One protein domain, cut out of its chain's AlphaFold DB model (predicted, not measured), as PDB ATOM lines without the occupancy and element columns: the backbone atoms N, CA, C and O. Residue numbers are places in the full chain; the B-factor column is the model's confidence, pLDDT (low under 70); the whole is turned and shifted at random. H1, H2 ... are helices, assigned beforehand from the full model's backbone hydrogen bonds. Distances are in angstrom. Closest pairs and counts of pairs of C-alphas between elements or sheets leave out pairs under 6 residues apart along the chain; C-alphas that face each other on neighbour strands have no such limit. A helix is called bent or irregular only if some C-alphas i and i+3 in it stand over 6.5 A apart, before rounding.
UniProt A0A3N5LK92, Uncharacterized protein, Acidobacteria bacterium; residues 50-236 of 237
ATOM      1  N   ASP A  50      97.830  67.988  72.077       89.69
ATOM      2  CA  ASP A  50      96.441  68.009  72.488       89.69
ATOM      3  C   ASP A  50      96.355  67.854  74.011       89.69
ATOM      4  O   ASP A  50      96.631  66.793  74.574       89.69
ATOM      5  N   VAL A  51      96.000  68.951  74.678       91.56
ATOM      6  CA  VAL A  51      95.777  69.004  76.127       91.56
ATOM      7  C   VAL A  51      94.295  68.885  76.488       91.56
ATOM      8  O   VAL A  51      93.966  68.944  77.671       91.56
ATOM      9  N   ALA A  52      93.399  68.681  75.513       90.50
ATOM     10  CA  ALA A  52      91.970  68.503  75.763       90.50
ATOM     11  C   ALA A  52      91.656  67.387  76.779       90.50
ATOM     12  O   ALA A  52      90.804  67.622  77.638       90.50
ATOM     13  N   PRO A  53      92.360  66.234  76.789       91.69
ATOM     14  CA  PRO A  53      92.139  65.217  77.819       91.69
ATOM     15  C   PRO A  53      92.453  65.722  79.234       91.69
ATOM     16  O   PRO A  53      91.713  65.442  80.175       91.69
ATOM     17  N   ILE A  54      93.524  66.511  79.389       93.56
ATOM     18  CA  ILE A  54      93.905  67.093  80.684       93.56
ATOM     19  C   ILE A  54      92.885  68.146  81.106       93.56
ATOM     20  O   ILE A  54      92.507  68.184  82.272       93.56
ATOM     21  N   LEU A  55      92.425  68.975  80.164       91.44
ATOM     22  CA  LEU A  55      91.391  69.971  80.422       91.44
ATOM     23  C   LEU A  55      90.144  69.297  80.978       91.44
ATOM     24  O   LEU A  55      89.751  69.600  82.097       91.44
ATOM     25  N   GLN A  56      89.583  68.334  80.242       89.75
ATOM     26  CA  GLN A  56      88.355  67.639  80.628       89.75
ATOM     27  C   GLN A  56      88.466  66.963  81.998       89.75
ATOM     28  O   GLN A  56      87.565  67.117  82.822       89.75
ATOM     29  N   ALA A  57      89.574  66.265  82.265       89.50
ATOM     30  CA  ALA A  57      89.793  65.603  83.548       89.50
ATOM     31  C   ALA A  57      90.055  66.606  84.693       89.50
ATOM     32  O   ALA A  57      89.610  66.406  85.821       89.50
ATOM     33  N   GLY A  58      90.739  67.716  84.398       86.31
ATOM     34  CA  GLY A  58      91.131  68.745  85.359       86.31
ATOM     35  C   GLY A  58      90.056  69.792  85.669       86.31
ATOM     36  O   GLY A  58      90.205  70.506  86.658       86.31
ATOM     37  N   LEU A  59      88.967  69.881  84.890       84.50
ATOM     38  CA  LEU A  59      87.902  70.893  85.049       84.50
ATOM     39  C   LEU A  59      87.350  70.973  86.480       84.50
ATOM     40  O   LEU A  59      87.006  72.046  86.956       84.50
ATOM     41  N   ARG A  60      87.278  69.859  87.216       79.25
ATOM     42  CA  ARG A  60      86.779  69.871  88.606       79.25
ATOM     43  C   ARG A  60      87.767  70.435  89.624       79.25
ATOM     44  O   ARG A  60      87.366  70.768  90.733       79.25
ATOM     45  N   HIS A  61      89.035  70.530  89.248       79.81
ATOM     46  CA  HIS A  61      90.094  71.174  90.020       79.81
ATOM     47  C   HIS A  61      90.296  72.632  89.581       79.81
ATOM     48  O   HIS A  61      91.097  73.356  90.177       79.81
ATOM     49  N   GLN A  62      89.567  73.073  88.549       72.38
ATOM     50  CA  GLN A  62      89.511  74.461  88.129       72.38
ATOM     51  C   GLN A  62      88.877  75.271  89.262       72.38
ATOM     52  O   GLN A  62      87.731  75.056  89.659       72.38
ATOM     53  N   GLY A  63      89.650  76.205  89.812       69.94
ATOM     54  CA  GLY A  63      89.110  77.244  90.681       69.94
ATOM     55  C   GLY A  63      88.189  78.204  89.904       69.94
ATOM     56  O   GLY A  63      87.700  77.881  88.825       69.94
ATOM     57  N   PRO A  64      87.976  79.438  90.385       70.25
ATOM     58  CA  PRO A  64      87.126  80.433  89.720       70.25
ATOM     59  C   PRO A  64      87.814  81.093  88.502       70.25
ATOM     60  O   PRO A  64      87.812  82.313  88.358       70.25
ATOM     61  N   VAL A  65      88.466  80.300  87.655       79.62
ATOM     62  CA  VAL A  65      89.303  80.742  86.530       79.62
ATOM     63  C   VAL A  65      88.543  80.518  85.221       79.62
ATOM     64  O   VAL A  65      87.797  79.549  85.115       79.62
ATOM     65  N   SER A  66      88.711  81.388  84.219       86.56
ATOM     66  CA  SER A  66      88.079  81.182  82.906       86.56
ATOM     67  C   SER A  66      88.626  79.923  82.214       86.56
ATOM     68  O   SER A  66      89.753  79.510  82.479       86.56
ATOM     69  N   GLU A  67      87.854  79.303  81.314       87.12
ATOM     70  CA  GLU A  67      88.326  78.128  80.556       87.12
ATOM     71  C   GLU A  67      89.603  78.432  79.759       87.12
ATOM     72  O   GLU A  67      90.524  77.618  79.720       87.12
ATOM     73  N   GLN A  68      89.697  79.635  79.186       89.00
ATOM     74  CA  GLN A  68      90.866  80.068  78.425       89.00
ATOM     75  C   GLN A  68      92.112  80.202  79.310       89.00
ATOM     76  O   GLN A  68      93.196  79.756  78.929       89.00
ATOM     77  N   ASP A  69      91.970  80.798  80.494       89.75
ATOM     78  CA  ASP A  69      93.076  80.929  81.447       89.75
ATOM     79  C   ASP A  69      93.491  79.557  82.002       89.75
ATOM     80  O   ASP A  69      94.674  79.307  82.232       89.75
ATOM     81  N   PHE A  70      92.533  78.638  82.168       91.12
ATOM     82  CA  PHE A  70      92.803  77.268  82.599       91.12
ATOM     83  C   PHE A  70      93.572  76.468  81.540       91.12
ATOM     84  O   PHE A  70      94.548  75.789  81.871       91.12
ATOM     85  N   GLU A  71      93.221  76.608  80.259       92.12
ATOM     86  CA  GLU A  71      94.008  76.038  79.162       92.12
ATOM     87  C   GLU A  71      95.436  76.581  79.139       92.12
ATOM     88  O   GLU A  71      96.392  75.806  79.028       92.12
ATOM     89  N   GLN A  72      95.608  77.896  79.284       90.75
ATOM     90  CA  GLN A  72      96.939  78.498  79.334       90.75
ATOM     91  C   GLN A  72      97.758  77.966  80.514       90.75
ATOM     92  O   GLN A  72      98.936  77.642  80.343       90.75
ATOM     93  N   LEU A  73      97.133  77.819  81.685       91.88
ATOM     94  CA  LEU A  73      97.759  77.239  82.869       91.88
ATOM     95  C   LEU A  73      98.207  75.793  82.624       91.88
ATOM     96  O   LEU A  73      99.347  75.450  82.949       91.88
ATOM     97  N   ILE A  74      97.354  74.960  82.022       93.19
ATOM     98  CA  ILE A  74      97.685  73.568  81.690       93.19
ATOM     99  C   ILE A  74      98.832  73.508  80.688       93.19
ATOM    100  O   ILE A  74      99.785  72.767  80.910       93.19
ATOM    101  N   ARG A  75      98.804  74.306  79.614       92.69
ATOM    102  CA  ARG A  75      99.902  74.339  78.632       92.69
ATOM    103  C   ARG A  75     101.217  74.778  79.271       92.69
ATOM    104  O   ARG A  75     102.268  74.199  78.988       92.69
ATOM    105  N   HIS A  76     101.160  75.772  80.156       91.19
ATOM    106  CA  HIS A  76     102.325  76.252  80.888       91.19
ATOM    107  C   HIS A  76     102.920  75.166  81.801       91.19
ATOM    108  O   HIS A  76     104.120  74.890  81.723       91.19
ATOM    109  N   ASN A  77     102.086  74.500  82.604       92.75
ATOM    110  CA  ASN A  77     102.515  73.426  83.503       92.75
ATOM    111  C   ASN A  77     102.971  72.178  82.746       92.75
ATOM    112  O   ASN A  77     103.994  71.598  83.096       92.75
ATOM    113  N   PHE A  78     102.274  71.793  81.676       94.25
ATOM    114  CA  PHE A  78     102.642  70.653  80.840       94.25
ATOM    115  C   PHE A  78     104.074  70.782  80.325       94.25
ATOM    116  O   PHE A  78     104.869  69.852  80.451       94.25
ATOM    117  N   ARG A  79     104.426  71.962  79.799       92.12
ATOM    118  CA  ARG A  79     105.786  72.240  79.340       92.12
ATOM    119  C   ARG A  79     106.797  72.066  80.471       92.12
ATOM    120  O   ARG A  79     107.835  71.449  80.258       92.12
ATOM    121  N   PHE A  80     106.513  72.603  81.657       92.38
ATOM    122  CA  PHE A  80     107.411  72.445  82.798       92.38
ATOM    123  C   PHE A  80     107.582  70.972  83.183       92.38
ATOM    124  O   PHE A  80     108.716  70.509  83.288       92.38
ATOM    125  N   ILE A  81     106.476  70.237  83.323       93.44
ATOM    126  CA  ILE A  81     106.472  68.822  83.710       93.44
ATOM    127  C   ILE A  81     107.283  67.995  82.724       93.44
ATOM    128  O   ILE A  81     108.166  67.252  83.141       93.44
ATOM    129  N   TYR A  82     107.027  68.171  81.426       92.44
ATOM    130  CA  TYR A  82     107.687  67.417  80.367       92.44
ATOM    131  C   TYR A  82     109.215  67.533  80.414       92.44
ATOM    132  O   TYR A  82     109.904  66.563  80.126       92.44
ATOM    133  N   PHE A  83     109.742  68.707  80.773       90.31
ATOM    134  CA  PHE A  83     111.184  68.965  80.771       90.31
ATOM    135  C   PHE A  83     111.865  68.848  82.137       90.31
ATOM    136  O   PHE A  83     113.087  68.817  82.165       90.31
ATOM    137  N   ASN A  84     111.123  68.857  83.251       89.75
ATOM    138  CA  ASN A  84     111.729  69.008  84.583       89.75
ATOM    139  C   ASN A  84     111.144  68.093  85.664       89.75
ATOM    140  O   ASN A  84     111.715  68.013  86.747       89.75
ATOM    141  N   ALA A  85     109.994  67.460  85.424       89.81
ATOM    142  CA  ALA A  85     109.264  66.727  86.462       89.81
ATOM    143  C   ALA A  85     108.870  65.308  86.024       89.81
ATOM    144  O   ALA A  85     107.926  64.723  86.562       89.81
ATOM    145  N   LEU A  86     109.584  64.757  85.039       92.38
ATOM    146  CA  LEU A  86     109.518  63.344  84.680       92.38
ATOM    147  C   LEU A  86     110.607  62.566  85.422       92.38
ATOM    148  O   LEU A  86     111.686  63.090  85.688       92.38
ATOM    149  N   ARG A  87     110.345  61.293  85.715       89.88
ATOM    150  CA  ARG A  87     111.363  60.372  86.243       89.88
ATOM    151  C   ARG A  87     112.275  59.874  85.135       89.88
ATOM    152  O   ARG A  87     112.074  58.797  84.582       89.88
ATOM    153  N   GLU A  88     113.256  60.695  84.777       84.94
ATOM    154  CA  GLU A  88     114.196  60.412  83.687       84.94
ATOM    155  C   GLU A  88     114.938  59.075  83.862       84.94
ATOM    156  O   GLU A  88     115.243  58.416  82.872       84.94
ATOM    157  N   ASP A  89     115.145  58.625  85.104       86.62
ATOM    158  CA  ASP A  89     115.763  57.339  85.449       86.62
ATOM    159  C   ASP A  89     114.974  56.116  84.954       86.62
ATOM    160  O   ASP A  89     115.555  55.048  84.748       86.62
ATOM    161  N   LEU A  90     113.667  56.260  84.722       86.56
ATOM    162  CA  LEU A  90     112.789  55.178  84.268       86.56
ATOM    163  C   LEU A  90     112.660  55.095  82.740       86.56
ATOM    164  O   LEU A  90     112.024  54.172  82.219       86.56
ATOM    165  N   PHE A  91     113.252  56.034  81.997       87.31
ATOM    166  CA  PHE A  91     113.088  56.128  80.551       87.31
ATOM    167  C   PHE A  91     114.415  55.961  79.807       87.31
ATOM    168  O   PHE A  91     115.365  56.706  80.008       87.31
ATOM    169  N   LEU A  92     114.455  55.037  78.840       88.00
ATOM    170  CA  LEU A  92     115.589  54.917  77.907       88.00
ATOM    171  C   LEU A  92     115.719  56.138  76.980       88.00
ATOM    172  O   LEU A  92     116.795  56.437  76.470       88.00
ATOM    173  N   SER A  93     114.602  56.818  76.729       89.00
ATOM    174  CA  SER A  93     114.498  58.036  75.929       89.00
ATOM    175  C   SER A  93     113.266  58.815  76.369       89.00
ATOM    176  O   SER A  93     112.281  58.191  76.775       89.00
ATOM    177  N   MET A  94     113.269  60.138  76.195       88.94
ATOM    178  CA  MET A  94     112.124  60.982  76.558       88.94
ATOM    179  C   MET A  94     110.806  60.444  75.974       88.94
ATOM    180  O   MET A  94     110.737  60.156  74.772       88.94
ATOM    181  N   PRO A  95     109.758  60.272  76.803       91.94
ATOM    182  CA  PRO A  95     108.476  59.778  76.332       91.94
ATOM    183  C   PRO A  95     107.829  60.784  75.381       91.94
ATOM    184  O   PRO A  95     108.031  61.988  75.493       91.94
ATOM    185  N   LYS A  96     106.990  60.290  74.466       92.38
ATOM    186  CA  LYS A  96     106.205  61.169  73.594       92.38
ATOM    187  C   LYS A  96     105.315  62.107  74.430       92.38
ATOM    188  O   LYS A  96     104.705  61.632  75.396       92.38
ATOM    189  N   PRO A  97     105.174  63.388  74.055       92.69
ATOM    190  CA  PRO A  97     104.356  64.350  74.794       92.69
ATOM    191  C   PRO A  97     102.903  63.912  74.985       92.69
ATOM    192  O   PRO A  97     102.347  64.092  76.062       92.69
ATOM    193  N   GLU A  98     102.306  63.260  73.989       94.12
ATOM    194  CA  GLU A  98     100.932  62.752  74.058       94.12
ATOM    195  C   GLU A  98     100.797  61.679  75.144       94.12
ATOM    196  O   GLU A  98      99.790  61.609  75.848       94.12
ATOM    197  N   LYS A  99     101.846  60.869  75.342       93.69
ATOM    198  CA  LYS A  99     101.890  59.881  76.422       93.69
ATOM    199  C   LYS A  99     101.938  60.579  77.780       93.69
ATOM    200  O   LYS A  99     101.203  60.179  78.675       93.69
ATOM    201  N   VAL A 100     102.738  61.635  77.923       94.62
ATOM    202  CA  VAL A 100     102.782  62.448  79.152       94.62
ATOM    203  C   VAL A 100     101.410  63.070  79.420       94.62
ATOM    204  O   VAL A 100     100.891  62.927  80.522       94.62
ATOM    205  N   ALA A 101     100.771  63.657  78.405       95.06
ATOM    206  CA  ALA A 101      99.445  64.257  78.535       95.06
ATOM    207  C   ALA A 101      98.387  63.231  78.970       95.06
ATOM    208  O   ALA A 101      97.636  63.481  79.912       95.06
ATOM    209  N   SER A 102      98.391  62.040  78.360       95.75
ATOM    210  CA  SER A 102      97.490  60.945  78.741       95.75
ATOM    211  C   SER A 102      97.699  60.473  80.183       95.75
ATOM    212  O   SER A 102      96.741  60.131  80.868       95.75
ATOM    213  N   ARG A 103      98.946  60.489  80.678       96.19
ATOM    214  CA  ARG A 103      99.262  60.113  82.060       96.19
ATOM    215  C   ARG A 103      98.772  61.162  83.049       96.19
ATOM    216  O   ARG A 103      98.189  60.783  84.055       96.19
ATOM    217  N   ILE A 104      98.934  62.448  82.737       96.62
ATOM    218  CA  ILE A 104      98.384  63.541  83.553       96.62
ATOM    219  C   ILE A 104      96.855  63.438  83.618       96.62
ATOM    220  O   ILE A 104      96.287  63.478  84.706       96.62
ATOM    221  N   ALA A 105      96.185  63.244  82.477       96.69
ATOM    222  CA  ALA A 105      94.733  63.059  82.443       96.69
ATOM    223  C   ALA A 105      94.297  61.857  83.299       96.69
ATOM    224  O   ALA A 105      93.406  61.990  84.137       96.69
ATOM    225  N   ARG A 106      94.998  60.720  83.183       97.50
ATOM    226  CA  ARG A 106      94.706  59.518  83.978       97.50
ATOM    227  C   ARG A 106      94.841  59.747  85.485       97.50
ATOM    228  O   ARG A 106      94.065  59.180  86.246       97.50
ATOM    229  N   VAL A 107      95.800  60.565  85.922       97.06
ATOM    230  CA  VAL A 107      95.949  60.939  87.338       97.06
ATOM    231  C   VAL A 107      94.702  61.675  87.846       97.06
ATOM    232  O   VAL A 107      94.161  61.304  88.887       97.06
ATOM    233  N   PHE A 108      94.205  62.665  87.098       96.75
ATOM    234  CA  PHE A 108      92.976  63.384  87.454       96.75
ATOM    235  C   PHE A 108      91.741  62.472  87.447       96.75
ATOM    236  O   PHE A 108      90.947  62.507  88.385       96.75
ATOM    237  N   GLU A 109      91.604  61.614  86.434       96.31
ATOM    238  CA  GLU A 109      90.509  60.638  86.352       96.31
ATOM    239  C   GLU A 109      90.480  59.697  87.561       96.31
ATOM    240  O   GLU A 109      89.427  59.497  88.160       96.31
ATOM    241  N   LEU A 110      91.635  59.143  87.945       97.19
ATOM    242  CA  LEU A 110      91.752  58.240  89.093       97.19
ATOM    243  C   LEU A 110      91.427  58.942  90.413       97.19
ATOM    244  O   LEU A 110      90.781  58.352  91.276       97.19
ATOM    245  N   SER A 111      91.834  60.203  90.564       96.25
ATOM    246  CA  SER A 111      91.468  61.010  91.732       96.25
ATOM    247  C   SER A 111      89.953  61.187  91.845       96.25
ATOM    248  O   SER A 111      89.377  61.055  92.926       96.25
ATOM    249  N   GLU A 112      89.278  61.440  90.723       95.12
ATOM    250  CA  GLU A 112      87.821  61.560  90.687       95.12
ATOM    251  C   GLU A 112      87.113  60.215  90.917       95.12
ATOM    252  O   GLU A 112      86.089  60.166  91.603       95.12
ATOM    253  N   GLU A 113      87.667  59.120  90.396       96.19
ATOM    254  CA  GLU A 113      87.180  57.760  90.639       96.19
ATOM    255  C   GLU A 113      87.214  57.433  92.140       96.19
ATOM    256  O   GLU A 113      86.191  57.060  92.718       96.19
ATOM    257  N   ILE A 114      88.350  57.680  92.804       96.75
ATOM    258  CA  ILE A 114      88.510  57.508  94.257       96.75
ATOM    259  C   ILE A 114      87.487  58.361  95.016       96.75
ATOM    260  O   ILE A 114      86.781  57.856  95.891       96.75
ATOM    261  N   ARG A 115      87.344  59.643  94.662       95.31
ATOM    262  CA  ARG A 115      86.373  60.546  95.298       95.31
ATOM    263  C   ARG A 115      84.937  60.034  95.151       95.31
ATOM    264  O   ARG A 115      84.157  60.091  96.107       95.31
ATOM    265  N   THR A 116      84.586  59.538  93.967       95.94
ATOM    266  CA  THR A 116      83.264  58.975  93.677       95.94
ATOM    267  C   THR A 116      83.001  57.737  94.528       95.94
ATOM    268  O   THR A 116      81.942  57.662  95.150       95.94
ATOM    269  N   LEU A 117      83.974  56.833  94.655       96.75
ATOM    270  CA  LEU A 117      83.874  55.650  95.513       96.75
ATOM    271  C   LEU A 117      83.715  56.021  96.996       96.75
ATOM    272  O   LEU A 117      82.858  55.469  97.683       96.75
ATOM    273  N   VAL A 118      84.470  57.006  97.501       95.94
ATOM    274  CA  VAL A 118      84.302  57.497  98.885       95.94
ATOM    275  C   VAL A 118      82.900  58.076  99.096       95.94
ATOM    276  O   VAL A 118      82.262  57.828 100.124       95.94
ATOM    277  N   LYS A 119      82.387  58.834  98.120       95.69
ATOM    278  CA  LYS A 119      81.034  59.400  98.170       95.69
ATOM    279  C   LYS A 119      79.957  58.315  98.125       95.69
ATOM    280  O   LYS A 119      78.993  58.413  98.882       95.69
ATOM    281  N   GLU A 120      80.118  57.297  97.282       95.19
ATOM    282  CA  GLU A 120      79.229  56.134  97.256       95.19
ATOM    283  C   GLU A 120      79.228  55.429  98.613       95.19
ATOM    284  O   GLU A 120      78.157  55.184  99.167       95.19
ATOM    285  N   GLY A 121      80.409  55.197  99.192       93.50
ATOM    286  CA  GLY A 121      80.560  54.551 100.494       93.50
ATOM    287  C   GLY A 121      79.819  55.293 101.601       93.50
ATOM    288  O   GLY A 121      79.105  54.678 102.390       93.50
ATOM    289  N   ARG A 122      79.912  56.627 101.616       92.56
ATOM    290  CA  ARG A 122      79.180  57.487 102.562       92.56
ATOM    291  C   ARG A 122      77.667  57.503 102.336       92.56
ATOM    292  O   ARG A 122      76.926  57.830 103.256       92.56
ATOM    293  N   GLY A 123      77.214  57.180 101.127       90.94
ATOM    294  CA  GLY A 123      75.798  57.050 100.786       90.94
ATOM    295  C   GLY A 123      75.193  55.687 101.133       90.94
ATOM    296  O   GLY A 123      73.985  55.506 100.969       90.94
ATOM    297  N   LEU A 124      75.994  54.718 101.590       90.75
ATOM    298  CA  LEU A 124      75.494  53.400 101.971       90.75
ATOM    299  C   LEU A 124      74.669  53.469 103.264       90.75
ATOM    300  O   LEU A 124      75.038  54.127 104.233       90.75
ATOM    301  N   SER A 125      73.560  52.725 103.289       84.06
ATOM    302  CA  SER A 125      72.748  52.544 104.498       84.06
ATOM    303  C   SER A 125      73.547  51.830 105.609       84.06
ATOM    304  O   SER A 125      74.378  50.964 105.301       84.06
ATOM    305  N   PRO A 126      73.270  52.101 106.901       80.44
ATOM    306  CA  PRO A 126      73.800  51.312 108.016       80.44
ATOM    307  C   PRO A 126      73.528  49.804 107.894       80.44
ATOM    308  O   PRO A 126      74.363  49.007 108.320       80.44
ATOM    309  N   ASP A 127      72.432  49.420 107.232       82.50
ATOM    310  CA  ASP A 127      72.037  48.021 106.994       82.50
ATOM    311  C   ASP A 127      72.662  47.418 105.720       82.50
ATOM    312  O   ASP A 127      72.288  46.333 105.272       82.50
ATOM    313  N   CYS A 128      73.585  48.136 105.071       85.50
ATOM    314  CA  CYS A 128      74.233  47.670 103.851       85.50
ATOM    315  C   CYS A 128      75.034  46.377 104.108       85.50
ATOM    316  O   CYS A 128      75.820  46.340 105.059       85.50
ATOM    317  N   PRO A 129      74.898  45.345 103.248       86.50
ATOM    318  CA  PRO A 129      75.644  44.099 103.394       86.50
ATOM    319  C   PRO A 129      77.161  44.321 103.458       86.50
ATOM    320  O   PRO A 129      77.712  45.079 102.653       86.50
ATOM    321  N   SER A 130      77.844  43.592 104.348       86.19
ATOM    322  CA  SER A 130      79.309  43.624 104.493       86.19
ATOM    323  C   SER A 130      80.027  43.361 103.166       86.19
ATOM    324  O   SER A 130      80.979  44.062 102.835       86.19
ATOM    325  N   LEU A 131      79.495  42.457 102.334       90.31
ATOM    326  CA  LEU A 131      80.018  42.173 100.995       90.31
ATOM    327  C   LEU A 131      80.120  43.429 100.114       90.31
ATOM    328  O   LEU A 131      81.113  43.600  99.412       90.31
ATOM    329  N   LYS A 132      79.124  44.325 100.157       91.25
ATOM    330  CA  LYS A 132      79.140  45.553  99.349       91.25
ATOM    331  C   LYS A 132      80.148  46.571  99.892       91.25
ATOM    332  O   LYS A 132      80.824  47.234  99.112       91.25
ATOM    333  N   ARG A 133      80.300  46.659 101.219       91.44
ATOM    334  CA  ARG A 133      81.345  47.485 101.856       91.44
ATOM    335  C   ARG A 133      82.742  46.994 101.490       91.44
ATOM    336  O   ARG A 133      83.602  47.804 101.154       91.44
ATOM    337  N   LYS A 134      82.932  45.673 101.482       91.38
ATOM    338  CA  LYS A 134      84.178  45.029 101.071       91.38
ATOM    339  C   LYS A 134      84.503  45.304  99.604       91.38
ATOM    340  O   LYS A 134      85.605  45.750  99.310       91.38
ATOM    341  N   GLN A 135      83.536  45.125  98.701       94.06
ATOM    342  CA  GLN A 135      83.702  45.443  97.274       94.06
ATOM    343  C   GLN A 135      84.155  46.891  97.059       94.06
ATOM    344  O   GLN A 135      85.091  47.136  96.301       94.06
ATOM    345  N   LEU A 136      83.548  47.837  97.779       95.00
ATOM    346  CA  LEU A 136      83.912  49.249  97.704       95.00
ATOM    347  C   LEU A 136      85.326  49.516  98.246       95.00
ATOM    348  O   LEU A 136      86.076  50.295  97.659       95.00
ATOM    349  N   ALA A 137      85.715  48.862  99.344       93.81
ATOM    350  CA  ALA A 137      87.080  48.936  99.861       93.81
ATOM    351  C   ALA A 137      88.096  48.359  98.857       93.81
ATOM    352  O   ALA A 137      89.119  48.985  98.592       93.81
ATOM    353  N   ASP A 138      87.802  47.218  98.234       94.94
ATOM    354  CA  ASP A 138      88.671  46.603  97.225       94.94
ATOM    355  C   ASP A 138      88.796  47.466  95.958       94.94
ATOM    356  O   ASP A 138      89.873  47.559  95.364       94.94
ATOM    357  N   GLU A 139      87.716  48.123  95.531       96.81
ATOM    358  CA  GLU A 139      87.736  49.110  94.446       96.81
ATOM    359  C   GLU A 139      88.607  50.314  94.792       96.81
ATOM    360  O   GLU A 139      89.529  50.618  94.036       96.81
ATOM    361  N   LEU A 140      88.424  50.910  95.973       96.06
ATOM    362  CA  LEU A 140      89.279  52.000  96.448       96.06
ATOM    363  C   LEU A 140      90.755  51.597  96.495       96.06
ATOM    364  O   LEU A 140      91.613  52.369  96.061       96.06
ATOM    365  N   ALA A 141      91.065  50.382  96.955       95.69
ATOM    366  CA  ALA A 141      92.436  49.881  96.992       95.69
ATOM    367  C   ALA A 141      93.039  49.770  95.583       95.69
ATOM    368  O   ALA A 141      94.200  50.133  95.377       95.69
ATOM    369  N   ARG A 142      92.254  49.286  94.609       97.44
ATOM    370  CA  ARG A 142      92.675  49.155  93.207       97.44
ATOM    371  C   ARG A 142      92.897  50.513  92.548       97.44
ATOM    372  O   ARG A 142      93.951  50.701  91.942       97.44
ATOM    373  N   SER A 143      91.963  51.453  92.673       97.75
ATOM    374  CA  SER A 143      92.094  52.784  92.063       97.75
ATOM    375  C   SER A 143      93.253  53.566  92.696       97.75
ATOM    376  O   SER A 143      94.031  54.197  91.986       97.75
ATOM    377  N   SER A 144      93.457  53.425  94.011       96.12
ATOM    378  CA  SER A 144      94.601  54.021  94.719       96.12
ATOM    379  C   SER A 144      95.943  53.432  94.275       96.12
ATOM    380  O   SER A 144      96.912  54.169  94.107       96.12
ATOM    381  N   GLU A 145      96.011  52.120  94.026       96.81
ATOM    382  CA  GLU A 145      97.219  51.494  93.475       96.81
ATOM    383  C   GLU A 145      97.510  51.970  92.051       96.81
ATOM    384  O   GLU A 145      98.657  52.253  91.711       96.81
ATOM    385  N   GLN A 146      96.480  52.089  91.211       97.56
ATOM    386  CA  GLN A 146      96.647  52.611  89.858       97.56
ATOM    387  C   GLN A 146      97.113  54.068  89.865       97.56
ATOM    388  O   GLN A 146      97.920  54.446  89.012       97.56
ATOM    389  N   LEU A 147      96.628  54.878  90.812       97.12
ATOM    390  CA  LEU A 147      97.062  56.262  90.978       97.12
ATOM    391  C   LEU A 147      98.534  56.311  91.381       97.12
ATOM    392  O   LEU A 147      99.317  56.985  90.713       97.12
ATOM    393  N   TYR A 148      98.912  55.527  92.396       95.25
ATOM    394  CA  TYR A 148     100.301  55.385  92.817       95.25
ATOM    395  C   TYR A 148     101.202  54.985  91.646       95.25
ATOM    396  O   TYR A 148     102.144  55.708  91.350       95.25
ATOM    397  N   ALA A 149     100.885  53.899  90.936       94.88
ATOM    398  CA  ALA A 149     101.691  53.428  89.811       94.88
ATOM    399  C   ALA A 149     101.785  54.478  88.691       94.88
ATOM    400  O   ALA A 149     102.861  54.736  88.161       94.88
ATOM    401  N   THR A 150     100.675  55.147  88.358       95.25
ATOM    402  CA  THR A 150     100.666  56.180  87.307       95.25
ATOM    403  C   THR A 150     101.576  57.354  87.657       95.25
ATOM    404  O   THR A 150     102.237  57.884  86.763       95.25
ATOM    405  N   VAL A 151     101.618  57.755  88.929       94.12
ATOM    406  CA  VAL A 151     102.510  58.823  89.387       94.12
ATOM    407  C   VAL A 151     103.947  58.332  89.473       94.12
ATOM    408  O   VAL A 151     104.822  58.906  88.829       94.12
ATOM    409  N   HIS A 152     104.167  57.229  90.179       92.19
ATOM    410  CA  HIS A 152     105.487  56.690  90.470       92.19
ATOM    411  C   HIS A 152     106.278  56.287  89.230       92.19
ATOM    412  O   HIS A 152     107.494  56.470  89.193       92.19
ATOM    413  N   ASP A 153     105.605  55.761  88.208       92.06
ATOM    414  CA  ASP A 153     106.253  55.295  86.983       92.06
ATOM    415  C   ASP A 153     106.586  56.443  86.017       92.06
ATOM    416  O   ASP A 153     107.221  56.208  84.984       92.06
ATOM    417  N   PHE A 154     106.115  57.669  86.284       93.06
ATOM    418  CA  PHE A 154     106.169  58.752  85.299       93.06
ATOM    419  C   PHE A 154     106.685  60.090  85.820       93.06
ATOM    420  O   PHE A 154     107.427  60.766  85.103       93.06
ATOM    421  N   PHE A 155     106.313  60.484  87.033       93.31
ATOM    422  CA  PHE A 155     106.484  61.839  87.549       93.31
ATOM    423  C   PHE A 155     107.427  61.866  88.751       93.31
ATOM    424  O   PHE A 155     107.361  61.013  89.631       93.31
ATOM    425  N   ALA A 156     108.352  62.823  88.761       88.31
ATOM    426  CA  ALA A 156     109.342  62.955  89.821       88.31
ATOM    427  C   ALA A 156     108.771  63.784  90.983       88.31
ATOM    428  O   ALA A 156     108.712  65.011  90.908       88.31
ATOM    429  N   GLU A 157     108.372  63.134  92.078       77.75
ATOM    430  CA  GLU A 157     107.973  63.842  93.300       77.75
ATOM    431  C   GLU A 157     109.195  64.199  94.165       77.75
ATOM    432  O   GLU A 157     109.980  63.342  94.566       77.75
ATOM    433  N   GLY A 158     109.372  65.495  94.453       60.53
ATOM    434  CA  GLY A 158     110.586  66.022  95.091       60.53
ATOM    435  C   GLY A 158     110.697  65.822  96.610       60.53
ATOM    436  O   GLY A 158     111.796  65.968  97.150       60.53
ATOM    437  N   HIS A 159     109.607  65.499  97.320       61.78
ATOM    438  CA  HIS A 159     109.593  65.453  98.788       61.78
ATOM    439  C   HIS A 159     108.724  64.322  99.350       61.78
ATOM    440  O   HIS A 159     107.537  64.224  99.047       61.78
ATOM    441  N   VAL A 160     109.309  63.508 100.237       60.19
ATOM    442  CA  VAL A 160     108.613  62.444 100.979       60.19
ATOM    443  C   VAL A 160     108.222  62.971 102.361       60.19
ATOM    444  O   VAL A 160     108.940  62.785 103.344       60.19
ATOM    445  N   SER A 161     107.083  63.653 102.444       66.06
ATOM    446  CA  SER A 161     106.442  63.961 103.730       66.06
ATOM    447  C   SER A 161     105.649  62.745 104.211       66.06
ATOM    448  O   SER A 161     105.065  62.024 103.407       66.06
ATOM    449  N   ARG A 162     105.623  62.490 105.522       73.44
ATOM    450  CA  ARG A 162     104.849  61.378 106.098       73.44
ATOM    451  C   ARG A 162     103.406  61.804 106.351       73.44
ATOM    452  O   ARG A 162     103.168  62.939 106.751       73.44
ATOM    453  N   TYR A 163     102.477  60.871 106.174       78.50
ATOM    454  CA  TYR A 163     101.093  61.008 106.612       78.50
ATOM    455  C   TYR A 163     100.819  60.020 107.750       78.50
ATOM    456  O   TYR A 163     101.136  58.835 107.628       78.50
ATOM    457  N   GLU A 164     100.276  60.515 108.861       76.38
ATOM    458  CA  GLU A 164      99.874  59.694 110.004       76.38
ATOM    459  C   GLU A 164      98.373  59.442 109.941       76.38
ATOM    460  O   GLU A 164      97.577  60.370 110.060       76.38
ATOM    461  N   CYS A 165      98.002  58.177 109.754       71.88
ATOM    462  CA  CYS A 165      96.608  57.777 109.677       71.88
ATOM    463  C   CYS A 165      95.983  57.635 111.072       71.88
ATOM    464  O   CYS A 165      96.601  57.069 111.977       71.88
ATOM    465  N   ARG A 166      94.744  58.115 111.227       69.75
ATOM    466  CA  ARG A 166      94.016  58.156 112.505       69.75
ATOM    467  C   ARG A 166      93.009  57.029 112.713       69.75
ATOM    468  O   ARG A 166      92.383  56.981 113.768       69.75
ATOM    469  N   VAL A 167      92.849  56.116 111.755       64.56
ATOM    470  CA  VAL A 167      91.924  54.984 111.902       64.56
ATOM    471  C   VAL A 167      92.485  54.002 112.934       64.56
ATOM    472  O   VAL A 167      93.366  53.192 112.641       64.56
ATOM    473  N   GLY A 168      91.987  54.097 114.168       57.16
ATOM    474  CA  GLY A 168      92.275  53.150 115.236       57.16
ATOM    475  C   GLY A 168      91.495  51.861 115.016       57.16
ATOM    476  O   GLY A 168      90.268  51.867 115.027       57.16
ATOM    477  N   VAL A 169      92.192  50.738 114.834       52.28
ATOM    478  CA  VAL A 169      91.557  49.412 114.855       52.28
ATOM    479  C   VAL A 169      91.308  49.034 116.319       52.28
ATOM    480  O   VAL A 169      92.016  48.202 116.886       52.28
ATOM    481  N   GLU A 170      90.349  49.689 116.971       52.41
ATOM    482  CA  GLU A 170      89.844  49.215 118.260       52.41
ATOM    483  C   GLU A 170      88.825  48.098 118.009       52.41
ATOM    484  O   GLU A 170      87.899  48.221 117.208       52.41
ATOM    485  N   GLN A 171      89.051  46.949 118.648       47.00
ATOM    486  CA  GLN A 171      88.241  45.747 118.473       47.00
ATOM    487  C   GLN A 171      86.828  45.969 119.026       47.00
ATOM    488  O   GLN A 171      86.592  45.829 120.222       47.00
ATOM    489  N   GLY A 172      85.873  46.283 118.156       50.38
ATOM    490  CA  GLY A 172      84.465  46.327 118.532       50.38
ATOM    491  C   GLY A 172      83.606  47.027 117.491       50.38
ATOM    492  O   GLY A 172      83.597  48.247 117.425       50.38
ATOM    493  N   THR A 173      82.830  46.245 116.734       54.22
ATOM    494  CA  THR A 173      81.854  46.626 115.688       54.22
ATOM    495  C   THR A 173      82.412  47.113 114.334       54.22
ATOM    496  O   THR A 173      83.105  48.115 114.231       54.22
ATOM    497  N   GLU A 174      82.033  46.415 113.254       60.12
ATOM    498  CA  GLU A 174      82.429  46.697 111.857       60.12
ATOM    499  C   GLU A 174      81.873  48.024 111.306       60.12
ATOM    500  O   GLU A 174      82.466  48.650 110.429       60.12
ATOM    501  N   CYS A 175      80.703  48.451 111.793       57.56
ATOM    502  CA  CYS A 175      80.010  49.644 111.302       57.56
ATOM    503  C   CYS A 175      80.744  50.963 111.637       57.56
ATOM    504  O   CYS A 175      80.964  51.749 110.712       57.56
ATOM    505  N   PRO A 176      81.182  51.218 112.891       70.19
ATOM    506  CA  PRO A 176      82.003  52.394 113.184       70.19
ATOM    507  C   PRO A 176      83.355  52.350 112.463       70.19
ATOM    508  O   PRO A 176      83.741  53.356 111.878       70.19
ATOM    509  N   LEU A 177      83.996  51.178 112.363       81.06
ATOM    510  CA  LEU A 177      85.264  51.025 111.639       81.06
ATOM    511  C   LEU A 177      85.157  51.458 110.165       81.06
ATOM    512  O   LEU A 177      86.029  52.158 109.655       81.06
ATOM    513  N   PHE A 178      84.078  51.072 109.475       86.38
ATOM    514  CA  PHE A 178      83.871  51.467 108.079       86.38
ATOM    515  C   PHE A 178      83.545  52.959 107.926       86.38
ATOM    516  O   PHE A 178      83.968  53.588 106.955       86.38
ATOM    517  N   SER A 179      82.812  53.545 108.876       87.31
ATOM    518  CA  SER A 179      82.525  54.982 108.866       87.31
ATOM    519  C   SER A 179      83.793  55.813 109.084       87.31
ATOM    520  O   SER A 179      84.044  56.746 108.317       87.31
ATOM    521  N   ASP A 180      84.626  55.433 110.055       88.06
ATOM    522  CA  ASP A 180      85.904  56.088 110.345       88.06
ATOM    523  C   ASP A 180      86.875  55.964 109.166       88.06
ATOM    524  O   ASP A 180      87.483  56.951 108.748       88.06
ATOM    525  N   TYR A 181      86.927  54.788 108.537       90.44
ATOM    526  CA  TYR A 181      87.646  54.563 107.283       90.44
ATOM    527  C   TYR A 181      87.237  55.539 106.170       90.44
ATOM    528  O   TYR A 181      88.098  56.144 105.527       90.44
ATOM    529  N   LEU A 182      85.935  55.713 105.928       93.38
ATOM    530  CA  LEU A 182      85.443  56.633 104.899       93.38
ATOM    531  C   LEU A 182      85.720  58.100 105.250       93.38
ATOM    532  O   LEU A 182      85.890  58.923 104.348       93.38
ATOM    533  N   ASN A 183      85.753  58.442 106.539       92.25
ATOM    534  CA  ASN A 183      86.122  59.781 106.992       92.25
ATOM    535  C   ASN A 183      87.587  60.087 106.712       92.25
ATOM    536  O   ASN A 183      87.876  61.126 106.119       92.25
ATOM    537  N   GLU A 184      88.471  59.150 107.032       92.50
ATOM    538  CA  GLU A 184      89.891  59.267 106.720       92.50
ATOM    539  C   GLU A 184      90.129  59.343 105.205       92.50
ATOM    540  O   GLU A 184      90.860  60.209 104.725       92.50
ATOM    541  N   CYS A 185      89.459  58.495 104.416       94.31
ATOM    542  CA  CYS A 185      89.589  58.526 102.958       94.31
ATOM    543  C   CYS A 185      89.156  59.874 102.370       94.31
ATOM    544  O   CYS A 185      89.775  60.356 101.423       94.31
ATOM    545  N   ALA A 186      88.114  60.499 102.921       94.62
ATOM    546  CA  ALA A 186      87.688  61.825 102.491       94.62
ATOM    547  C   ALA A 186      88.684  62.927 102.876       94.62
ATOM    548  O   ALA A 186      88.876  63.853 102.087       94.62
ATOM    549  N   GLU A 187      89.325  62.831 104.046       94.06
ATOM    550  CA  GLU A 187      90.425  63.729 104.423       94.06
ATOM    551  C   GLU A 187      91.567  63.605 103.406       94.06
ATOM    552  O   GLU A 187      91.999  64.606 102.828       94.06
ATOM    553  N   ILE A 188      91.979  62.369 103.096       93.88
ATOM    554  CA  ILE A 188      93.022  62.090 102.103       93.88
ATOM    555  C   ILE A 188      92.629  62.596 100.708       93.88
ATOM    556  O   ILE A 188      93.478  63.162 100.025       93.88
ATOM    557  N   CYS A 189      91.363  62.474 100.291       94.06
ATOM    558  CA  CYS A 189      90.891  63.045  99.023       94.06
ATOM    559  C   CYS A 189      91.073  64.571  98.973       94.06
ATOM    560  O   CYS A 189      91.511  65.096  97.955       94.06
ATOM    561  N   GLY A 190      90.787  65.281 100.071       93.19
ATOM    562  CA  GLY A 190      91.016  66.727 100.146       93.19
ATOM    563  C   GLY A 190      92.497  67.089  99.999       93.19
ATOM    564  O   GLY A 190      92.850  67.959  99.208       93.19
ATOM    565  N   MET A 191      93.379  66.363 100.691       93.06
ATOM    566  CA  MET A 191      94.831  66.547 100.553       93.06
ATOM    567  C   MET A 191      95.345  66.177  99.155       93.06
ATOM    568  O   MET A 191      96.278  66.807  98.653       93.06
ATOM    569  N   LEU A 192      94.743  65.169  98.519       93.69
ATOM    570  CA  LEU A 192      95.083  64.749  97.164       93.69
ATOM    571  C   LEU A 192      94.741  65.850  96.159       93.69
ATOM    572  O   LEU A 192      95.570  66.169  95.314       93.69
ATOM    573  N   ASP A 193      93.584  66.495  96.300       92.38
ATOM    574  CA  ASP A 193      93.193  67.622  95.452       92.38
ATOM    575  C   ASP A 193      94.188  68.781  95.548       92.38
ATOM    576  O   ASP A 193      94.626  69.319  94.528       92.38
ATOM    577  N   GLU A 194      94.607  69.129  96.765       91.19
ATOM    578  CA  GLU A 194      95.628  70.152  96.991       91.19
ATOM    579  C   GLU A 194      96.982  69.758  96.388       91.19
ATOM    580  O   GLU A 194      97.676  70.599  95.808       91.19
ATOM    581  N   ALA A 195      97.368  68.484  96.500       91.62
ATOM    582  CA  ALA A 195      98.601  67.966  95.920       91.62
ATOM    583  C   ALA A 195      98.577  67.995  94.385       91.62
ATOM    584  O   ALA A 195      99.548  68.442  93.773       91.62
ATOM    585  N   LEU A 196      97.457  67.615  93.766       93.06
ATOM    586  CA  LEU A 196      97.262  67.677  92.318       93.06
ATOM    587  C   LEU A 196      97.312  69.111  91.798       93.06
ATOM    588  O   LEU A 196      97.993  69.377  90.809       93.06
ATOM    589  N   VAL A 197      96.649  70.049  92.480       91.62
ATOM    590  CA  VAL A 197      96.699  71.471  92.115       91.62
ATOM    591  C   VAL A 197      98.125  72.005  92.237       91.62
ATOM    592  O   VAL A 197      98.624  72.654  91.319       91.62
ATOM    593  N   ARG A 198      98.816  71.697  93.339       89.44
ATOM    594  CA  ARG A 198     100.201  72.129  93.569       89.44
ATOM    595  C   ARG A 198     101.177  71.563  92.535       89.44
ATOM    596  O   ARG A 198     102.126  72.258  92.182       89.44
ATOM    597  N   TYR A 199     100.970  70.329  92.078       91.19
ATOM    598  CA  TYR A 199     101.881  69.654  91.154       91.19
ATOM    599  C   TYR A 199     101.577  69.969  89.681       91.19
ATOM    600  O   TYR A 199     102.475  70.356  88.937       91.19
ATOM    601  N   PHE A 200     100.318  69.832  89.255       92.94
ATOM    602  CA  PHE A 200      99.919  69.923  87.844       92.94
ATOM    603  C   PHE A 200      99.360  71.287  87.433       92.94
ATOM    604  O   PHE A 200      99.331  71.588  86.241       92.94
ATOM    605  N   LEU A 201      98.901  72.103  88.385       91.69
ATOM    606  CA  LEU A 201      98.187  73.360  88.126       91.69
ATOM    607  C   LEU A 201      98.833  74.547  88.861       91.69
ATOM    608  O   LEU A 201      98.158  75.513  89.225       91.69
ATOM    609  N   ASN A 202     100.146  74.497  89.095       88.94
ATOM    610  CA  ASN A 202     100.856  75.570  89.782       88.94
ATOM    611  C   ASN A 202     100.908  76.818  88.881       88.94
ATOM    612  O   ASN A 202     101.384  76.730  87.748       88.94
ATOM    613  N   PRO A 203     100.469  78.004  89.343       87.25
ATOM    614  CA  PRO A 203     100.588  79.230  88.552       87.25
ATOM    615  C   PRO A 203     102.046  79.671  88.328       87.25
ATOM    616  O   PRO A 203     102.306  80.482  87.445       87.25
ATOM    617  N   ALA A 204     102.990  79.160  89.122       86.31
ATOM    618  CA  ALA A 204     104.422  79.414  88.998       86.31
ATOM    619  C   ALA A 204     105.206  78.091  89.119       86.31
ATOM    620  O   ALA A 204     105.830  77.833  90.155       86.31
ATOM    621  N   PRO A 205     105.161  77.217  88.096       84.25
ATOM    622  CA  PRO A 205     105.849  75.936  88.140       84.25
ATOM    623  C   PRO A 205     107.368  76.140  88.264       84.25
ATOM    624  O   PRO A 205     107.943  77.060  87.681       84.25
ATOM    625  N   GLY A 206     108.014  75.306  89.080       78.06
ATOM    626  CA  GLY A 206     109.434  75.436  89.434       78.06
ATOM    627  C   GLY A 206     109.727  76.361  90.621       78.06
ATOM    628  O   GLY A 206     110.859  76.386  91.100       78.06
ATOM    629  N   VAL A 207     108.730  77.083  91.144       83.25
ATOM    630  CA  VAL A 207     108.866  77.840  92.397       83.25
ATOM    631  C   VAL A 207     108.415  76.971  93.568       83.25
ATOM    632  O   VAL A 207     107.233  76.656  93.686       83.25
ATOM    633  N   VAL A 208     109.351  76.630  94.458       75.50
ATOM    634  CA  VAL A 208     109.068  75.901  95.706       75.50
ATOM    635  C   VAL A 208     108.827  76.897  96.839       75.50
ATOM    636  O   VAL A 208     109.674  77.746  97.130       75.50
ATOM    637  N   ARG A 209     107.671  76.804  97.495       81.81
ATOM    638  CA  ARG A 209     107.313  77.595  98.679       81.81
ATOM    639  C   ARG A 209     107.694  76.841  99.950       81.81
ATOM    640  O   ARG A 209     107.721  75.618  99.982       81.81
ATOM    641  N   LEU A 210     107.914  77.569 101.048       80.00
ATOM    642  CA  LEU A 210     108.186  76.948 102.355       80.00
ATOM    643  C   LEU A 210     107.051  76.020 102.821       80.00
ATOM    644  O   LEU A 210     107.318  75.007 103.458       80.00
ATOM    645  N   SER A 211     105.803  76.341 102.472       79.62
ATOM    646  CA  SER A 211     104.635  75.490 102.735       79.62
ATOM    647  C   SER A 211     104.731  74.115 102.074       79.62
ATOM    648  O   SER A 211     104.164  73.155 102.587       79.62
ATOM    649  N   ASP A 212     105.462  74.005 100.965       75.75
ATOM    650  CA  ASP A 212     105.503  72.788 100.155       75.75
ATOM    651  C   ASP A 212     106.344  71.693 100.828       75.75
ATOM    652  O   ASP A 212     106.106  70.512 100.595       75.75
ATOM    653  N   TYR A 213     107.256  72.064 101.736       74.06
ATOM    654  CA  TYR A 213     108.054  71.120 102.530       74.06
ATOM    655  C   TYR A 213     107.240  70.364 103.584       74.06
ATOM    656  O   TYR A 213     107.664  69.306 104.037       74.06
ATOM    657  N   GLY A 214     106.099  70.914 104.008       75.62
ATOM    658  CA  GLY A 214     105.176  70.244 104.926       75.62
ATOM    659  C   GLY A 214     104.049  69.499 104.212       75.62
ATOM    660  O   GLY A 214     103.281  68.794 104.858       75.62
ATOM    661  N   ALA A 215     103.925  69.668 102.895       83.81
ATOM    662  CA  ALA A 215     102.828  69.094 102.140       83.81
ATOM    663  C   ALA A 215     103.071  67.609 101.851       83.81
ATOM    664  O   ALA A 215     104.192  67.188 101.560       83.81
ATOM    665  N   VAL A 216     102.003  66.812 101.913       88.62
ATOM    666  CA  VAL A 216     102.040  65.388 101.566       88.62
ATOM    667  C   VAL A 216     101.993  65.228 100.046       88.62
ATOM    668  O   VAL A 216     101.309  65.985  99.348       88.62
ATOM    669  N   SER A 217     102.772  64.279  99.532       90.31
ATOM    670  CA  SER A 217     102.905  63.991  98.105       90.31
ATOM    671  C   SER A 217     101.773  63.087  97.595       90.31
ATOM    672  O   SER A 217     101.118  62.406  98.391       90.31
ATOM    673  N   ILE A 218     101.529  63.066  96.279       93.19
ATOM    674  CA  ILE A 218     100.462  62.247  95.686       93.19
ATOM    675  C   ILE A 218     100.763  60.764  95.909       93.19
ATOM    676  O   ILE A 218      99.857  60.001  96.257       93.19
ATOM    677  N   GLU A 219     102.029  60.351  95.782       91.31
ATOM    678  CA  GLU A 219     102.443  58.970  96.042       91.31
ATOM    679  C   GLU A 219     102.101  58.531  97.470       91.31
ATOM    680  O   GLU A 219     101.486  57.481  97.668       91.31
ATOM    681  N   VAL A 220     102.457  59.339  98.475       90.94
ATOM    682  CA  VAL A 220     102.223  59.001  99.887       90.94
ATOM    683  C   VAL A 220     100.731  58.887 100.192       90.94
ATOM    684  O   VAL A 220     100.315  57.938 100.865       90.94
ATOM    685  N   LEU A 221      99.913  59.807  99.677       93.12
ATOM    686  CA  LEU A 221      98.458  59.772  99.853       93.12
ATOM    687  C   LEU A 221      97.847  58.526  99.189       93.12
ATOM    688  O   LEU A 221      97.054  57.821  99.815       93.12
ATOM    689  N   SER A 222      98.289  58.192  97.973       92.75
ATOM    690  CA  SER A 222      97.821  57.019  97.219       92.75
ATOM    691  C   SER A 222      98.175  55.701  97.919       92.75
ATOM    692  O   SER A 222      97.328  54.820  98.085       92.75
ATOM    693  N   VAL A 223      99.412  55.576  98.410       91.12
ATOM    694  CA  VAL A 223      99.859  54.408  99.187       91.12
ATOM    695  C   VAL A 223      99.084  54.291 100.499       91.12
ATOM    696  O   VAL A 223      98.742  53.181 100.913       91.12
ATOM    697  N   THR A 224      98.797  55.415 101.156       91.00
ATOM    698  CA  THR A 224      98.024  55.434 102.404       91.00
ATOM    699  C   THR A 224      96.600  54.940 102.171       91.00
ATOM    700  O   THR A 224      96.176  54.019 102.870       91.00
ATOM    701  N   LEU A 225      95.896  55.473 101.164       92.12
ATOM    702  CA  LEU A 225      94.551  55.014 100.798       92.12
ATOM    703  C   LEU A 225      94.533  53.511 100.538       92.12
ATOM    704  O   LEU A 225      93.760  52.787 101.159       92.12
ATOM    705  N   ARG A 226      95.454  53.016  99.702       92.06
ATOM    706  CA  ARG A 226      95.569  51.580  99.429       92.06
ATOM    707  C   ARG A 226      95.733  50.768 100.713       92.06
ATOM    708  O   ARG A 226      95.064  49.751 100.884       92.06
ATOM    709  N   ARG A 227      96.646  51.172 101.601       88.69
ATOM    710  CA  ARG A 227      96.900  50.454 102.860       88.69
ATOM    711  C   ARG A 227      95.659  50.424 103.742       88.69
ATOM    712  O   ARG A 227      95.329  49.356 104.251       88.69
ATOM    713  N   LEU A 228      94.968  51.553 103.876       89.06
ATOM    714  CA  LEU A 228      93.724  51.651 104.635       89.06
ATOM    715  C   LEU A 228      92.653  50.719 104.081       89.06
ATOM    716  O   LEU A 228      92.109  49.899 104.817       89.06
ATOM    717  N   SER A 229      92.413  50.784 102.775       89.06
ATOM    718  CA  SER A 229      91.424  49.950 102.103       89.06
ATOM    719  C   SER A 229      91.716  48.454 102.260       89.06
ATOM    720  O   SER A 229      90.801  47.676 102.518       89.06
ATOM    721  N   LEU A 230      92.987  48.041 102.188       87.19
ATOM    722  CA  LEU A 230      93.381  46.644 102.405       87.19
ATOM    723  C   LEU A 230      93.183  46.182 103.854       87.19
ATOM    724  O   LEU A 230      92.805  45.033 104.073       87.19
ATOM    725  N   VAL A 231      93.469  47.035 104.843       86.75
ATOM    726  CA  VAL A 231      93.244  46.711 106.263       86.75
ATOM    727  C   VAL A 231      91.753  46.534 106.530       86.75
ATOM    728  O   VAL A 231      91.351  45.540 107.131       86.75
ATOM    729  N   VAL A 232      90.936  47.457 106.028       86.00
ATOM    730  CA  VAL A 232      89.485  47.448 106.230       86.00
ATOM    731  C   VAL A 232      88.828  46.277 105.502       86.00
ATOM    732  O   VAL A 232      88.038  45.564 106.112       86.00
ATOM    733  N   SER A 233      89.211  46.003 104.252       85.62
ATOM    734  CA  SER A 233      88.701  44.849 103.497       85.62
ATOM    735  C   SER A 233      88.962  43.521 104.223       85.62
ATOM    736  O   SER A 233      88.060  42.696 104.342       85.62
ATOM    737  N   LYS A 234      90.157  43.348 104.809       84.81
ATOM    738  CA  LYS A 234      90.514  42.155 105.603       84.81
ATOM    739  C   LYS A 234      89.777  42.043 106.933       84.81
ATOM    740  O   LYS A 234      89.665  40.947 107.461       84.81
ATOM    741  N   SER A 235      89.345  43.161 107.510       81.00
ATOM    742  CA  SER A 235      88.594  43.161 108.774       81.00
ATOM    743  C   SER A 235      87.116  42.793 108.608       81.00
ATOM    744  O   SER A 235      86.430  42.625 109.608       81.00
ATOM    745  N   MET A 236      86.636  42.700 107.362       78.94
ATOM    746  CA  MET A 236      85.263  42.322 107.001       78.94
ATOM    747  C   MET A 236      85.139  40.854 106.553       78.94
ATOM    748  O   MET A 236      84.073  40.461 106.074       78.94
TER     749      MET A 236
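AT A GLANCE: This is residues 50 to 236 of the 237 residues of an uncharacterized protein of Acidobacteria bacterium (UniProt A0A3N5LK92). Four long helices, H3, H4, H5 and H7, make an elongated bundle, with H2 crossing one end of it and H1 packed on H3 near that end. The long link of residues 153 to 173 returns along the bundle to its other end, where H5 begins. The printed part has 187 residues, with seven named helices, H1 to H7 in chain order, and no named strand: all helix. It is compact, with a radius of gyration of the C-alphas of 17.6 A and spans of 51 by 33 by 32 A.

IN THESE COORDINATES: Find C-alpha 52 at (91.970, 68.503, 75.763), where H1, residues 52 to 61, begins; it is irregular, with C-alphas 57 and 60 7.3 A apart. Next come H2, residues 67 to 84, 25.4 A; H3, 97 to 122, 38.1 A; H4, 130 to 152, 32.4 A; H5, 174 to 200, 37.7 A; and short H6, 210 to 214. H7, 218 to 235, runs 26.0 A to C-alpha 235 at (88.594, 43.161, 108.774).

HOW THE PARTS SIT: Start at the hub, H3. It forms a helical hairpin with H4, at a shallow tilt of 23 degrees; their closest C-alphas, of Leu 110 and Leu 147, are 6.0 A apart. H4 touches H7 at Ala 141 and Arg 226, closest C-alphas 4.3 A apart. H5 and H7 run opposite ways at a shallow tilt of 13 degrees. H2 touches H5 about perpendicular, 84 degrees, at Phe 200 alone of H5; its C-alpha is 6.2 A from that of Asn 77, the closest pair. H1 touches H3 at residues 101 to 109 alone of H3, with Ile 54 and Ala 105 closest, C-alphas 4.5 A apart. H6 touches no helix. Each O i to N i+4 pair is within hydrogen-bond range in H2, H3, H4, H5 and H7, against 4 of 6 in H1 and 0 of 1 in H6, where 2 of 2 O i to N i+3 pairs are.

THE WHOLE: The farthest C-alphas, of Ser 93 and Asp 127, are 53.6 A apart. The printed part has no cut; the links H2 to H3 and H4 to H5 are long. Look for pLDDT under 70 at residues 63, 158 to 161 and 166 to 175.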